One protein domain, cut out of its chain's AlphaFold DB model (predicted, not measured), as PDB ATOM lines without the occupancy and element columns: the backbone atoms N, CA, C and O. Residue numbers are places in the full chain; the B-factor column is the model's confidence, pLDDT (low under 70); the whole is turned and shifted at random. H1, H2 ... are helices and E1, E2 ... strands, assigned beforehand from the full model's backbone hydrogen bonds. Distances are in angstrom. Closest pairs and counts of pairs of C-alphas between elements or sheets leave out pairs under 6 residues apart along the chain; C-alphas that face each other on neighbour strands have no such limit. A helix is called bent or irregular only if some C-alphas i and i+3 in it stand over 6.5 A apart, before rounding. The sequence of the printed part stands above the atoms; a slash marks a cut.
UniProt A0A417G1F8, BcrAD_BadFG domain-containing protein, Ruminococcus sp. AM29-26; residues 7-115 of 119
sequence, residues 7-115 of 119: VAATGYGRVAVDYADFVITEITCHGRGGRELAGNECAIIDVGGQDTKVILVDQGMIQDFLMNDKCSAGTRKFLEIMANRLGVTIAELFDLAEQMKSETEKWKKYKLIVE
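Overview. This is residues 7 to 115 of the 119 residues of the protein "BcrAD_BadFG domain-containing protein" of Ruminococcus sp. AM29-26 (UniProt A0A417G1F8). A twisted sheet of four strands, E3 E2 E1 E4, has the helix H2 packed over one face and no named helix over the other. The short helix H1 lies in a small lobe of loops before H2, while H3 and H4 form an arm reaching away from the sheet, from which residues 100 to 111 loop back to the edge strand E4. The printed part has 109 residues, with four named helices and four named strands in the order H1 H2 E1 E2 E3 H3 H4 E4; the sheet is mixed, and the class is mixed, helices and strands. The whole is loose, with a radius of gyration of the C-alphas of 16.8 A and spans of 45 by 38 by 23 A.

Along the chain. H1 is residues 12 to 16, beginning at C-alpha 12 (151.328, 154.943, 117.555); it is irregular, with C-alphas 12 and 15 7.7 A apart. H2, residues 26 to 38, is 17.4 A long. E1 is residues 42 to 47, 16.0 A; E2 is residues 52 to 58, 20.0 A; E3 is residues 61 to 68, 21.6 A. H3, residues 76 to 86, is 15.4 A long, and H4, residues 90 to 99, is 14.6 A long. E4, residues 112 to 115, ends at C-alpha 115 (152.524, 145.924, 104.267).

Arrangement. E1, E2 and E3 form a meander, each strand the antiparallel neighbour of the one before. E1 and E2 are a hairpin, with N 44 and O 55 within hydrogen-bond range at 2.8 A. E2 and E3 are a hairpin, with N 54 and O 66 at 2.8 A. E4 is parallel to E1, with N 45 and O 113 at 2.8 A. E3, H3 H4 and E4 make a split strand-helix-strand unit, two strands running the same way with E2 and E1 between them; its crossover is right-handed. H2 is on the sheet at a height of 7.4 A, over E2 and E1; its closest C-alphas to E1 are those of Gly 34 and Ile 44, 6.5 A. On the local plane it stands at 50 degrees to E1, slantwise to the strands. H1 and H2 are close but not clearly touching, the C-alphas of Tyr 12 and Glu 26 being closest at 7.9 A. H3 and H4 touch, closest at the C-alphas of Ala 83 and Ile 90, 5.5 A, about perpendicular at 81 degrees. H4 is apart from E3. In H2, H3 and H4 every O i to N i+4 pair is within hydrogen-bond range; in H1 0 of 1 is, and 1 of 2 O i to N i+3 pairs.

Size, cuts and confidence. The C-alphas farthest apart, of Tyr 19 and Ser 102, are 49.7 A apart. The printed part has no cut. The link from H4 to E4 is long, and residues 97 to 108, of which 97 to 99 belong to H4, stand free. Residues 101 to 112 and 115 have pLDDT under 70.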
ATOM      1  N   VAL A   7     148.462 139.987 126.276       95.06
ATOM      2  CA  VAL A   7     148.133 141.007 125.282       95.06
ATOM      3  C   VAL A   7     149.347 141.900 125.037       95.06
ATOM      4  O   VAL A   7     149.965 142.401 125.970       95.06
ATOM      5  N   ALA A   8     149.680 142.135 123.768       96.81
ATOM      6  CA  ALA A   8     150.688 143.115 123.374       96.81
ATOM      7  C   ALA A   8     150.043 144.233 122.544       96.81
ATOM      8  O   ALA A   8     149.344 143.954 121.571       96.81
ATOM      9  N   ALA A   9     150.301 145.487 122.906       97.88
ATOM     10  CA  ALA A   9     149.883 146.671 122.165       97.88
ATOM     11  C   ALA A   9     151.035 147.221 121.312       97.88
ATOM     12  O   ALA A   9     152.178 147.313 121.766       97.88
ATOM     13  N   THR A  10     150.721 147.621 120.078       97.31
ATOM     14  CA  THR A  10     151.673 148.206 119.125       97.31
ATOM     15  C   THR A  10     151.051 149.350 118.312       97.31
ATOM     16  O   THR A  10     149.893 149.705 118.524       97.31
ATOM     17  N   GLY A  11     151.834 149.986 117.440       93.88
ATOM     18  CA  GLY A  11     151.450 151.197 116.707       93.88
ATOM     19  C   GLY A  11     151.620 152.487 117.517       93.88
ATOM     20  O   GLY A  11     152.132 152.484 118.642       93.88
ATOM     21  N   TYR A  12     151.205 153.615 116.937       91.75
ATOM     22  CA  TYR A  12     151.328 154.943 117.555       91.75
ATOM     23  C   TYR A  12     150.534 155.052 118.868       91.75
ATOM     24  O   TYR A  12     151.049 155.519 119.880       91.75
ATOM     25  N   GLY A  13     149.307 154.521 118.877       94.50
ATOM     26  CA  GLY A  13     148.397 154.542 120.027       94.50
ATOM     27  C   GLY A  13     148.686 153.507 121.120       94.50
ATOM     28  O   GLY A  13     147.937 153.444 122.088       94.50
ATOM     29  N   ARG A  14     149.751 152.700 121.006       96.12
ATOM     30  CA  ARG A  14     150.037 151.583 121.931       96.12
ATOM     31  C   ARG A  14     150.085 151.967 123.410       96.12
ATOM     32  O   ARG A  14     149.774 151.145 124.257       96.12
ATOM     33  N   VAL A  15     150.484 153.204 123.709       96.00
ATOM     34  CA  VAL A  15     150.595 153.726 125.082       96.00
ATOM     35  C   VAL A  15     149.237 154.042 125.714       96.00
ATOM     36  O   VAL A  15     149.161 154.204 126.924       96.00
ATOM     37  N   ALA A  16     148.176 154.129 124.908       96.69
ATOM     38  CA  ALA A  16     146.810 154.368 125.366       96.69
ATOM     39  C   ALA A  16     146.040 153.066 125.662       96.69
ATOM     40  O   ALA A  16     144.872 153.122 126.033       96.69
ATOM     41  N   VAL A  17     146.668 151.899 125.477       96.31
ATOM     42  CA  VAL A  17     146.062 150.582 125.716       96.31
ATOM     43  C   VAL A  17     146.473 150.097 127.108       96.31
ATOM     44  O   VAL A  17     147.464 149.388 127.267       96.31
ATOM     45  N   ASP A  18     145.727 150.523 128.123       95.06
ATOM     46  CA  ASP A  18     146.023 150.310 129.548       95.06
ATOM     47  C   ASP A  18     145.980 148.841 130.002       95.06
ATOM     48  O   ASP A  18     146.682 148.457 130.934       95.06
ATOM     49  N   TYR A  19     145.201 148.006 129.319       93.75
ATOM     50  CA  TYR A  19     145.071 146.579 129.608       93.75
ATOM     51  C   TYR A  19     146.162 145.700 128.972       93.75
ATOM     52  O   TYR A  19     146.093 144.475 129.083       93.75
ATOM     53  N   ALA A  20     147.118 146.273 128.236       95.88
ATOM     54  CA  ALA A  20     148.149 145.492 127.560       95.88
ATOM     55  C   ALA A  20     149.253 145.048 128.531       95.88
ATOM     56  O   ALA A  20     149.878 145.873 129.192       95.88
ATOM     57  N   ASP A  21     149.566 143.750 128.543       96.44
ATOM     58  CA  ASP A  21     150.699 143.205 129.302       96.44
ATOM     59  C   ASP A  21     152.051 143.692 128.754       96.44
ATOM     60  O   ASP A  21     153.035 143.794 129.486       96.44
ATOM     61  N   PHE A  22     152.111 143.986 127.449       97.06
ATOM     62  CA  PHE A  22     153.310 144.478 126.778       97.06
ATOM     63  C   PHE A  22     153.001 145.654 125.857       97.06
ATOM     64  O   PHE A  22     152.064 145.612 125.066       97.06
ATOM     65  N   VAL A  23     153.868 146.664 125.874       97.44
ATOM     66  CA  VAL A  23     153.829 147.794 124.940       97.44
ATOM     67  C   VAL A  23     155.066 147.717 124.049       97.44
ATOM     68  O   VAL A  23     156.184 147.938 124.508       97.44
ATOM     69  N   ILE A  24     154.880 147.373 122.773       97.31
ATOM     70  CA  ILE A  24     155.965 147.052 121.833       97.31
ATOM     71  C   ILE A  24     155.864 147.963 120.608       97.31
ATOM     72  O   ILE A  24     154.775 148.225 120.101       97.31
ATOM     73  N   THR A  25     156.991 148.475 120.113       95.69
ATOM     74  CA  THR A  25     156.991 149.331 118.916       95.69
ATOM     75  C   THR A  25     156.538 148.550 117.683       95.69
ATOM     76  O   THR A  25     156.783 147.349 117.563       95.69
ATOM     77  N   GLU A  26     155.897 149.234 116.736       94.94
ATOM     78  CA  GLU A  26     155.485 148.588 115.483       94.94
ATOM     79  C   GLU A  26     156.687 148.130 114.657       94.94
ATOM     80  O   GLU A  26     156.606 147.105 113.997       94.94
ATOM     81  N   ILE A  27     157.836 148.803 114.782       95.69
ATOM     82  CA  ILE A  27     159.093 148.397 114.142       95.69
ATOM     83  C   ILE A  27     159.498 146.995 114.613       95.69
ATOM     84  O   ILE A  27     159.782 146.118 113.799       95.69
ATOM     85  N   THR A  28     159.469 146.745 115.926       96.19
ATOM     86  CA  THR A  28     159.785 145.424 116.485       96.19
ATOM     87  C   THR A  28     158.748 144.375 116.081       96.19
ATOM     88  O   THR A  28     159.117 143.253 115.730       96.19
ATOM     89  N   CYS A  29     157.458 144.724 116.093       96.38
ATOM     90  CA  CYS A  29     156.387 143.813 115.688       96.38
ATOM     91  C   CYS A  29     156.475 143.429 114.201       96.38
ATOM     92  O   CYS A  29     156.456 142.237 113.893       96.38
ATOM     93  N   HIS A  30     156.639 144.403 113.298       95.81
ATOM     94  CA  HIS A  30     156.805 144.164 111.861       95.81
ATOM     95  C   HIS A  30     158.119 143.445 111.552       95.81
ATOM     96  O   HIS A  30     158.115 142.527 110.742       95.81
ATOM     97  N   GLY A  31     159.227 143.772 112.226       96.00
ATOM     98  CA  GLY A  31     160.491 143.047 112.061       96.00
ATOM     99  C   GLY A  31     160.376 141.572 112.464       96.00
ATOM    100  O   GLY A  31     160.825 140.693 111.730       96.00
ATOM    101  N   ARG A  32     159.703 141.273 113.587       95.69
ATOM    102  CA  ARG A  32     159.425 139.889 114.010       95.69
ATOM    103  C   ARG A  32     158.514 139.161 113.018       95.69
ATOM    104  O   ARG A  32     158.812 138.026 112.662       95.69
ATOM    105  N   GLY A  33     157.419 139.793 112.593       94.81
ATOM    106  CA  GLY A  33     156.487 139.208 111.625       94.81
ATOM    107  C   GLY A  33     157.142 138.977 110.264       94.81
ATOM    108  O   GLY A  33     157.030 137.896 109.695       94.81
ATOM    109  N   GLY A  34     157.905 139.956 109.781       93.56
ATOM    110  CA  GLY A  34     158.653 139.866 108.535       93.56
ATOM    111  C   GLY A  34     159.692 138.751 108.564       93.56
ATOM    112  O   GLY A  34     159.752 137.955 107.630       93.56
ATOM    113  N   ARG A  35     160.428 138.615 109.674       94.31
ATOM    114  CA  ARG A  35     161.353 137.497 109.887       94.31
ATOM    115  C   ARG A  35     160.656 136.139 109.821       94.31
ATOM    116  O   ARG A  35     161.169 135.229 109.177       94.31
ATOM    117  N   GLU A  36     159.510 135.995 110.482       95.00
ATOM    118  CA  GLU A  36     158.745 134.742 110.486       95.00
ATOM    119  C   GLU A  36     158.259 134.368 109.076       95.00
ATOM    120  O   GLU A  36     158.290 133.204 108.688       95.00
ATOM    121  N   LEU A  37     157.852 135.362 108.280       93.62
ATOM    122  CA  LEU A  37     157.280 135.150 106.948       93.62
ATOM    123  C   LEU A  37     158.330 134.997 105.835       93.62
ATOM    124  O   LEU A  37     158.131 134.214 104.905       93.62
ATOM    125  N   ALA A  38     159.430 135.755 105.883       92.12
ATOM    126  CA  ALA A  38     160.427 135.811 104.808       92.12
ATOM    127  C   ALA A  38     161.790 135.196 105.161       92.12
ATOM    128  O   ALA A  38     162.568 134.922 104.239       92.12
ATOM    129  N   GLY A  39     162.053 134.906 106.438       92.12
ATOM    130  CA  GLY A  39     163.312 134.359 106.940       92.12
ATOM    131  C   GLY A  39     164.191 135.401 107.636       92.12
ATOM    132  O   GLY A  39     163.804 136.547 107.847       92.12
ATOM    133  N   ASN A  40     165.408 135.000 108.003       94.31
ATOM    134  CA  ASN A  40     166.320 135.823 108.807       94.31
ATOM    135  C   ASN A  40     166.923 137.035 108.070       94.31
ATOM    136  O   ASN A  40     167.564 137.855 108.720       94.31
ATOM    137  N   GLU A  41     166.706 137.149 106.759       95.00
ATOM    138  CA  GLU A  41     167.174 138.247 105.910       95.00
ATOM    139  C   GLU A  41     165.999 138.772 105.077       95.00
ATOM    140  O   GLU A  41     165.530 138.106 104.146       95.00
ATOM    141  N   CYS A  42     165.478 139.950 105.422       93.62
ATOM    142  CA  CYS A  42     164.377 140.563 104.682       93.62
ATOM    143  C   CYS A  42     164.326 142.084 104.845       93.62
ATOM    144  O   CYS A  42     164.864 142.657 105.792       93.62
ATOM    145  N   ALA A  43     163.643 142.730 103.901       93.81
ATOM    146  CA  ALA A  43     163.288 144.136 103.991       93.81
ATOM    147  C   ALA A  43     161.766 144.255 104.098       93.81
ATOM    148  O   ALA A  43     161.035 143.688 103.279       93.81
ATOM    149  N   ILE A  44     161.298 145.001 105.095       94.38
ATOM    150  CA  ILE A  44     159.887 145.324 105.283       94.38
ATOM    151  C   ILE A  44     159.676 146.783 104.888       94.38
ATOM    152  O   ILE A  44     160.384 147.654 105.384       94.38
ATOM    153  N   ILE A  45     158.698 147.048 104.025       93.62
ATOM    154  CA  ILE A  45     158.193 148.394 103.749       93.62
ATOM    155  C   ILE A  45     156.766 148.477 104.295       93.62
ATOM    156  O   ILE A  45     155.851 147.880 103.730       93.62
ATOM    157  N   ASP A  46     156.589 149.203 105.397       92.25
ATOM    158  CA  ASP A  46     155.287 149.502 106.006       92.25
ATOM    159  C   ASP A  46     154.811 150.857 105.479       92.25
ATOM    160  O   ASP A  46     155.358 151.896 105.849       92.25
ATOM    161  N   VAL A  47     153.829 150.844 104.575       91.19
ATOM    162  CA  VAL A  47     153.208 152.058 104.029       91.19
ATOM    163  C   VAL A  47     151.937 152.340 104.819       91.19
ATOM    164  O   VAL A  47     150.886 151.725 104.604       91.19
ATOM    165  N   GLY A  48     152.038 153.290 105.745       89.38
ATOM    166  CA  GLY A  48     150.945 153.715 106.599       89.38
ATOM    167  C   GLY A  48     150.112 154.858 106.017       89.38
ATOM    168  O   GLY A  48     150.295 155.339 104.894       89.38
ATOM    169  N   GLY A  49     149.159 155.321 106.830       87.12
ATOM    170  CA  GLY A  49     148.382 156.529 106.549       87.12
ATOM    171  C   GLY A  49     149.189 157.810 106.731       87.12
ATOM    172  O   GLY A  49     149.071 158.737 105.934       87.12
ATOM    173  N   GLN A  50     150.014 157.856 107.774       86.19
ATOM    174  CA  GLN A  50     150.705 159.069 108.220       86.19
ATOM    175  C   GLN A  50     152.202 159.044 107.938       86.19
ATOM    176  O   GLN A  50     152.778 160.090 107.661       86.19
ATOM    177  N   ASP A  51     152.801 157.861 107.960       90.19
ATOM    178  CA  ASP A  51     154.220 157.661 107.735       90.19
ATOM    179  C   ASP A  51     154.452 156.429 106.851       90.19
ATOM    180  O   ASP A  51     153.535 155.639 106.600       90.19
ATOM    181  N   THR A  52     155.689 156.295 106.381       91.31
ATOM    182  CA  THR A  52     156.180 155.085 105.724       91.31
ATOM    183  C   THR A  52     157.499 154.679 106.351       91.31
ATOM    184  O   THR A  52     158.368 155.528 106.574       91.31
ATOM    185  N   LYS A  53     157.664 153.381 106.613       92.44
ATOM    186  CA  LYS A  53     158.858 152.817 107.245       92.44
ATOM    187  C   LYS A  53     159.504 151.769 106.358       92.44
ATOM    188  O   LYS A  53     158.815 150.974 105.728       92.44
ATOM    189  N   VAL A  54     160.827 151.736 106.366       94.56
ATOM    190  CA  VAL A  54     161.634 150.652 105.807       94.56
ATOM    191  C   VAL A  54     162.398 150.023 106.958       94.56
ATOM    192  O   VAL A  54     163.085 150.737 107.676       94.56
ATOM    193  N   ILE A  55     162.274 148.716 107.155       95.62
ATOM    194  CA  ILE A  55     162.917 147.972 108.243       95.62
ATOM    195  C   ILE A  55     163.781 146.889 107.611       95.62
ATOM    196  O   ILE A  55     163.286 146.073 106.833       95.62
ATOM    197  N   LEU A  56     165.067 146.880 107.949       95.69
ATOM    198  CA  LEU A  56     166.021 145.888 107.472       95.69
ATOM    199  C   LEU A  56     166.276 144.861 108.569       95.69
ATOM    200  O   LEU A  56     166.705 145.203 109.673       95.69
ATOM    201  N   VAL A  57     166.010 143.598 108.250       95.25
ATOM    202  CA  VAL A  57     166.312 142.449 109.100       95.25
ATOM    203  C   VAL A  57     167.457 141.673 108.466       95.25
ATOM    204  O   VAL A  57     167.368 141.283 107.302       95.25
ATOM    205  N   ASP A  58     168.499 141.429 109.250       94.75
ATOM    206  CA  ASP A  58     169.634 140.580 108.889       94.75
ATOM    207  C   ASP A  58     170.022 139.721 110.091       94.75
ATOM    208  O   ASP A  58     169.921 140.158 111.245       94.75
ATOM    209  N   GLN A  59     170.423 138.479 109.829       94.44
ATOM    210  CA  GLN A  59     170.726 137.476 110.852       94.44
ATOM    211  C   GLN A  59     169.610 137.324 111.911       94.44
ATOM    212  O   GLN A  59     169.853 136.991 113.070       94.44
ATOM    213  N   GLY A  60     168.354 137.564 111.513       92.56
ATOM    214  CA  GLY A  60     167.174 137.461 112.372       92.56
ATOM    215  C   GLY A  60     166.980 138.625 113.351       92.56
ATOM    216  O   GLY A  60     166.113 138.535 114.226       92.56
ATOM    217  N   MET A  61     167.753 139.701 113.197       94.56
ATOM    218  CA  MET A  61     167.730 140.906 114.025       94.56
ATOM    219  C   MET A  61     167.459 142.138 113.160       94.56
ATOM    220  O   MET A  61     167.856 142.195 111.999       94.56
ATOM    221  N   ILE A  62     166.786 143.139 113.725       95.69
ATOM    222  CA  ILE A  62     166.609 144.434 113.057       95.69
ATOM    223  C   ILE A  62     167.960 145.150 113.074       95.69
ATOM    224  O   ILE A  62     168.483 145.416 114.155       95.69
ATOM    225  N   GLN A  63     168.508 145.443 111.897       95.94
ATOM    226  CA  GLN A  63     169.783 146.152 111.756       95.94
ATOM    227  C   GLN A  63     169.588 147.656 111.637       95.94
ATOM    228  O   GLN A  63     170.338 148.429 112.222       95.94
ATOM    229  N   ASP A  64     168.582 148.061 110.865       93.88
ATOM    230  CA  ASP A  64     168.335 149.462 110.559       93.88
ATOM    231  C   ASP A  64     166.854 149.692 110.254       93.88
ATOM    232  O   ASP A  64     166.122 148.771 109.864       93.88
ATOM    233  N   PHE A  65     166.412 150.933 110.427       92.50
ATOM    234  CA  PHE A  65     165.114 151.377 109.959       92.50
ATOM    235  C   PHE A  65     165.147 152.843 109.526       92.50
ATOM    236  O   PHE A  65     165.742 153.704 110.170       92.50
ATOM    237  N   LEU A  66     164.424 153.138 108.451       91.56
ATOM    238  CA  LEU A  66     164.190 154.493 107.966       91.56
ATOM    239  C   LEU A  66     162.703 154.800 108.054       91.56
ATOM    240  O   LEU A  66     161.869 153.935 107.794       91.56
ATOM    241  N   MET A  67     162.368 156.038 108.402       87.50
ATOM    242  CA  MET A  67     160.986 156.491 108.512       87.50
ATOM    243  C   MET A  67     160.828 157.858 107.856       87.50
ATOM    244  O   MET A  67     161.629 158.761 108.089       87.50
ATOM    245  N   ASN A  68     159.775 158.005 107.057       84.75
ATOM    246  CA  ASN A  68     159.286 159.295 106.598       84.75
ATOM    247  C   ASN A  68     157.976 159.615 107.325       84.75
ATOM    248  O   ASN A  68     156.939 159.060 106.974       84.75
ATOM    249  N   ASP A  69     158.035 160.497 108.323       80.69
ATOM    250  CA  ASP A  69     156.915 160.903 109.187       80.69
ATOM    251  C   ASP A  69     156.496 162.373 109.011       80.69
ATOM    252  O   ASP A  69     155.461 162.801 109.519       80.69
ATOM    253  N   LYS A  70     157.291 163.172 108.290       80.38
ATOM    254  CA  LYS A  70     157.059 164.619 108.119       80.38
ATOM    255  C   LYS A  70     156.365 164.982 106.815       80.38
ATOM    256  O   LYS A  70     155.834 166.085 106.697       80.38
ATOM    257  N   CYS A  71     156.397 164.098 105.823       81.69
ATOM    258  CA  CYS A  71     155.850 164.361 104.501       81.69
ATOM    259  C   CYS A  71     154.796 163.317 104.153       81.69
ATOM    260  O   CYS A  71     155.068 162.121 104.205       81.69
ATOM    261  N   SER A  72     153.619 163.767 103.713       80.12
ATOM    262  CA  SER A  72     152.572 162.867 103.221       80.12
ATOM    263  C   SER A  72     152.996 162.104 101.966       80.12
ATOM    264  O   SER A  72     152.398 161.082 101.645       80.12
ATOM    265  N   ALA A  73     153.991 162.605 101.221       80.62
ATOM    266  CA  ALA A  73     154.513 161.914 100.049       80.62
ATOM    267  C   ALA A  73     154.997 160.509 100.434       80.62
ATOM    268  O   ALA A  73     155.722 160.334 101.409       80.62
ATOM    269  N   GLY A  74     154.586 159.507  99.660       79.62
ATOM    270  CA  GLY A  74     154.913 158.110  99.941       79.62
ATOM    271  C   GLY A  74     154.040 157.437 101.003       79.62
ATOM    272  O   GLY A  74     154.340 156.298 101.334       79.62
ATOM    273  N   THR A  75     152.976 158.082 101.503       88.19
ATOM    274  CA  THR A  75     151.978 157.486 102.415       88.19
ATOM    275  C   THR A  75     150.601 157.398 101.748       88.19
ATOM    276  O   THR A  75     150.350 158.021 100.709       88.19
ATOM    277  N   ARG A  76     149.651 156.674 102.357       87.44
ATOM    278  CA  ARG A  76     148.263 156.637 101.858       87.44
ATOM    279  C   ARG A  76     147.609 158.022 101.851       87.44
ATOM    280  O   ARG A  76     146.769 158.278 100.989       87.44
ATOM    281  N   LYS A  77     148.021 158.947 102.729       90.12
ATOM    282  CA  LYS A  77     147.457 160.305 102.743       90.12
ATOM    283  C   LYS A  77     147.695 161.048 101.432       90.12
ATOM    284  O   LYS A  77     146.831 161.797 100.984       90.12
ATOM    285  N   PHE A  78     148.841 160.827 100.793       90.50
ATOM    286  CA  PHE A  78     149.099 161.392  99.473       90.50
ATOM    287  C   PHE A  78     148.136 160.847  98.417       90.50
ATOM    288  O   PHE A  78     147.583 161.630  97.649       90.50
ATOM    289  N   LEU A  79     147.874 159.536  98.417       91.12
ATOM    290  CA  LEU A  79     146.915 158.924  97.491       91.12
ATOM    291  C   LEU A  79     145.502 159.495  97.677       91.12
ATOM    292  O   LEU A  79     144.839 159.805  96.693       91.12
ATOM    293  N   GLU A  80     145.074 159.726  98.920       91.56
ATOM    294  CA  GLU A  80     143.799 160.399  99.208       91.56
ATOM    295  C   GLU A  80     143.754 161.829  98.656       91.56
ATOM    296  O   GLU A  80     142.747 162.240  98.080       91.56
ATOM    297  N   ILE A  81     144.831 162.604  98.822       92.94
ATOM    298  CA  ILE A  81     144.916 163.971  98.288       92.94
ATOM    299  C   ILE A  81     144.826 163.948  96.759       92.94
ATOM    300  O   ILE A  81     144.130 164.780  96.176       92.94
ATOM    301  N   MET A  82     145.502 163.000  96.109       93.88
ATOM    302  CA  MET A  82     145.499 162.879  94.652       93.88
ATOM    303  C   MET A  82     144.145 162.435  94.104       93.88
ATOM    304  O   MET A  82     143.669 163.048  93.154       93.88
ATOM    305  N   ALA A  83     143.497 161.447  94.727       94.56
ATOM    306  CA  ALA A  83     142.153 161.011  94.351       94.56
ATOM    307  C   ALA A  83     141.164 162.190  94.395       94.56
ATOM    308  O   ALA A  83     140.521 162.506  93.396       94.56
ATOM    309  N   ASN A  84     141.161 162.941  95.506       94.88
ATOM    310  CA  ASN A  84     140.329 164.138  95.645       94.88
ATOM    311  C   ASN A  84     140.635 165.204  94.583       94.88
ATOM    312  O   ASN A  84     139.715 165.786  94.015       94.88
ATOM    313  N   ARG A  85     141.916 165.463  94.287       95.38
ATOM    314  CA  ARG A  85     142.314 166.439  93.253       95.38
ATOM    315  C   ARG A  85     141.872 166.036  91.850       95.38
ATOM    316  O   ARG A  85     141.590 166.909  91.040       95.38
ATOM    317  N   LEU A  86     141.843 164.738  91.570       95.19
ATOM    318  CA  LEU A  86     141.414 164.183  90.291       95.19
ATOM    319  C   LEU A  86     139.890 164.016  90.199       95.19
ATOM    320  O   LEU A  86     139.392 163.655  89.138       95.19
ATOM    321  N   GLY A  87     139.149 164.296  91.277       96.12
ATOM    322  CA  GLY A  87     137.696 164.131  91.318       96.12
ATOM    323  C   GLY A  87     137.249 162.668  91.288       96.12
ATOM    324  O   GLY A  87     136.138 162.389  90.852       96.12
ATOM    325  N   VAL A  88     138.111 161.750  91.736       96.62
ATOM    326  CA  VAL A  88     137.853 160.306  91.762       96.62
ATOM    327  C   VAL A  88     137.944 159.762  93.185       96.62
ATOM    328  O   VAL A  88     138.556 160.352  94.080       96.62
ATOM    329  N   THR A  89     137.355 158.598  93.403       95.69
ATOM    330  CA  THR A  89     137.550 157.800  94.610       95.69
ATOM    331  C   THR A  89     138.921 157.121  94.603       95.69
ATOM    332  O   THR A  89     139.576 156.973  93.572       95.69
ATOM    333  N   ILE A  90     139.376 156.661  95.773       91.69
ATOM    334  CA  ILE A  90     140.647 155.926  95.869       91.69
ATOM    335  C   ILE A  90     140.608 154.587  95.114       91.69
ATOM    336  O   ILE A  90     141.636 154.146  94.613       91.69
ATOM    337  N   ALA A  91     139.432 153.959  95.022       92.81
ATOM    338  CA  ALA A  91     139.239 152.730  94.257       92.81
ATOM    339  C   ALA A  91     139.402 153.002  92.757       92.81
ATOM    340  O   ALA A  91     140.233 152.371  92.116       92.81
ATOM    341  N   GLU A  92     138.719 154.026  92.239       94.38
ATOM    342  CA  GLU A  92     138.844 154.446  90.837       94.38
ATOM    343  C   GLU A  92     140.277 154.874  90.491       94.38
ATOM    344  O   GLU A  92     140.765 154.581  89.403       94.38
ATOM    345  N   LEU A  93     140.991 155.525  91.420       92.00
ATOM    346  CA  LEU A  93     142.407 155.853  91.230       92.00
ATOM    347  C   LEU A  93     143.266 154.592  91.021       92.00
ATOM    348  O   LEU A  93     144.175 154.606  90.191       92.00
ATOM    349  N   PHE A  94     142.994 153.509  91.756       90.25
ATOM    350  CA  PHE A  94     143.691 152.235  91.566       90.25
ATOM    351  C   PHE A  94     143.281 151.530  90.271       90.25
ATOM    352  O   PHE A  94     144.160 151.009  89.583       90.25
ATOM    353  N   ASP A  95     142.004 151.582  89.893       91.00
ATOM    354  CA  ASP A  95     141.524 151.029  88.622       91.00
ATOM    355  C   ASP A  95     142.199 151.726  87.426       91.00
ATOM    356  O   ASP A  95     142.675 151.069  86.497       91.00
ATOM    357  N   LEU A  96     142.321 153.057  87.477       89.88
ATOM    358  CA  LEU A  96     143.046 153.849  86.478       89.88
ATOM    359  C   LEU A  96     144.530 153.462  86.411       89.88
ATOM    360  O   LEU A  96     145.083 153.318  85.320       89.88
ATOM    361  N   ALA A  97     145.179 153.269  87.563       87.94
ATOM    362  CA  ALA A  97     146.582 152.866  87.618       87.94
ATOM    363  C   ALA A  97     146.809 151.467  87.018       87.94
ATOM    364  O   ALA A  97     147.812 151.238  86.342       87.94
ATOM    365  N   GLU A  98     145.883 150.529  87.228       86.00
ATOM    366  CA  GLU A  98     145.985 149.176  86.679       86.00
ATOM    367  C   GLU A  98     145.875 149.144  85.148       86.00
ATOM    368  O   GLU A  98     146.595 148.385  84.493       86.00
ATOM    369  N   GLN A  99     145.042 150.011  84.571       85.19
ATOM    370  CA  GLN A  99     144.881 150.136  83.119       85.19
ATOM    371  C   GLN A  99     146.144 150.669  82.414       85.19
ATOM    372  O   GLN A  99     146.288 150.499  81.205       85.19
ATOM    373  N   MET A 100     147.075 151.284  83.152       78.31
ATOM    374  CA  MET A 100     148.269 151.949  82.613       78.31
ATOM    375  C   MET A 100     149.548 151.089  82.594       78.31
ATOM    376  O   MET A 100     150.626 151.628  82.352       78.31
ATOM    377  N   LYS A 101     149.489 149.771  82.842       64.00
ATOM    378  CA  LYS A 101     150.699 148.926  82.956       64.00
ATOM    379  C   LYS A 101     151.543 148.887  81.662       64.00
ATOM    380  O   LYS A 101     151.328 148.038  80.801       64.00
ATOM    381  N   SER A 102     152.572 149.739  81.577       55.69
ATOM    382  CA  SER A 102     153.785 149.523  80.775       55.69
ATOM    383  C   SER A 102     154.883 148.899  81.645       55.69
ATOM    384  O   SER A 102     155.060 149.303  82.791       55.69
ATOM    385  N   GLU A 103     155.577 147.909  81.084       55.38
ATOM    386  CA  GLU A 103     156.714 147.123  81.600       55.38
ATOM    387  C   GLU A 103     157.248 147.460  83.012       55.38
ATOM    388  O   GLU A 103     158.009 148.400  83.218       55.38
ATOM    389  N   THR A 104     156.925 146.612  83.994       56.16
ATOM    390  CA  THR A 104     157.608 146.582  85.299       56.16
ATOM    391  C   THR A 104     158.849 145.689  85.254       56.16
ATOM    392  O   THR A 104     158.747 144.486  84.998       56.16
ATOM    393  N   GLU A 105     160.012 146.256  85.575       55.41
ATOM    394  CA  GLU A 105     161.269 145.524  85.754       55.41
ATOM    395  C   GLU A 105     161.242 144.618  87.000       55.41
ATOM    396  O   GLU A 105     160.701 144.962  88.055       55.41
ATOM    397  N   LYS A 106     161.860 143.435  86.892       51.72
ATOM    398  CA  LYS A 106     161.953 142.453  87.983       51.72
ATOM    399  C   LYS A 106     163.184 142.717  88.854       51.72
ATOM    400  O   LYS A 106     164.304 142.426  88.443       51.72
ATOM    401  N   TRP A 107     162.972 143.143  90.096       48.53
ATOM    402  CA  TRP A 107     164.025 143.275  91.110       48.53
ATOM    403  C   TRP A 107     164.169 141.965  91.912       48.53
ATOM    404  O   TRP A 107     163.176 141.432  92.398       48.53
ATOM    405  N   LYS A 108     165.391 141.413  92.035       49.00
ATOM    406  CA  LYS A 108     165.650 140.070  92.623       49.00
ATOM    407  C   LYS A 108     166.617 140.027  93.821       49.00
ATOM    408  O   LYS A 108     167.127 138.959  94.141       49.00
ATOM    409  N   LYS A 109     166.910 141.149  94.487       51.81
ATOM    410  CA  LYS A 109     167.977 141.177  95.511       51.81
ATOM    411  C   LYS A 109     167.521 140.819  96.934       51.81
ATOM    412  O   LYS A 109     168.290 140.205  97.658       51.81
ATOM    413  N   TYR A 110     166.291 141.154  97.318       55.31
ATOM    414  CA  TYR A 110     165.752 140.883  98.656       55.31
ATOM    415  C   TYR A 110     164.317 140.373  98.559       55.31
ATOM    416  O   TYR A 110     163.573 140.782  97.664       55.31
ATOM    417  N   LYS A 111     163.909 139.505  99.495       63.06
ATOM    418  CA  LYS A 111     162.484 139.245  99.722       63.06
ATOM    419  C   LYS A 111     161.883 140.500 100.343       63.06
ATOM    420  O   LYS A 111     162.190 140.842 101.484       63.06
ATOM    421  N   LEU A 112     161.085 141.193  99.543       64.81
ATOM    422  CA  LEU A 112     160.405 142.414  99.933       64.81
ATOM    423  C   LEU A 112     159.027 142.065 100.490       64.81
ATOM    424  O   LEU A 112     158.201 141.498  99.773       64.81
ATOM    425  N   ILE A 113     158.781 142.419 101.748       74.06
ATOM    426  CA  ILE A 113     157.436 142.407 102.323       74.06
ATOM    427  C   ILE A 113     156.925 143.842 102.283       74.06
ATOM    428  O   ILE A 113     157.512 144.723 102.906       74.06
ATOM    429  N   VAL A 114     155.840 144.074 101.545       71.12
ATOM    430  CA  VAL A 114     155.129 145.356 101.564       71.12
ATOM    431  C   VAL A 114     153.851 145.166 102.359       71.12
ATOM    432  O   VAL A 114     152.977 144.399 101.956       71.12
ATOM    433  N   GLU A 115     153.750 145.863 103.484       68.75
ATOM    434  CA  GLU A 115     152.524 145.924 104.267       68.75
ATOM    435  C   GLU A 115     151.858 147.278 104.026       68.75
ATOM    436  O   GLU A 115     152.436 148.329 104.290       68.75
TER     437      GLU A 115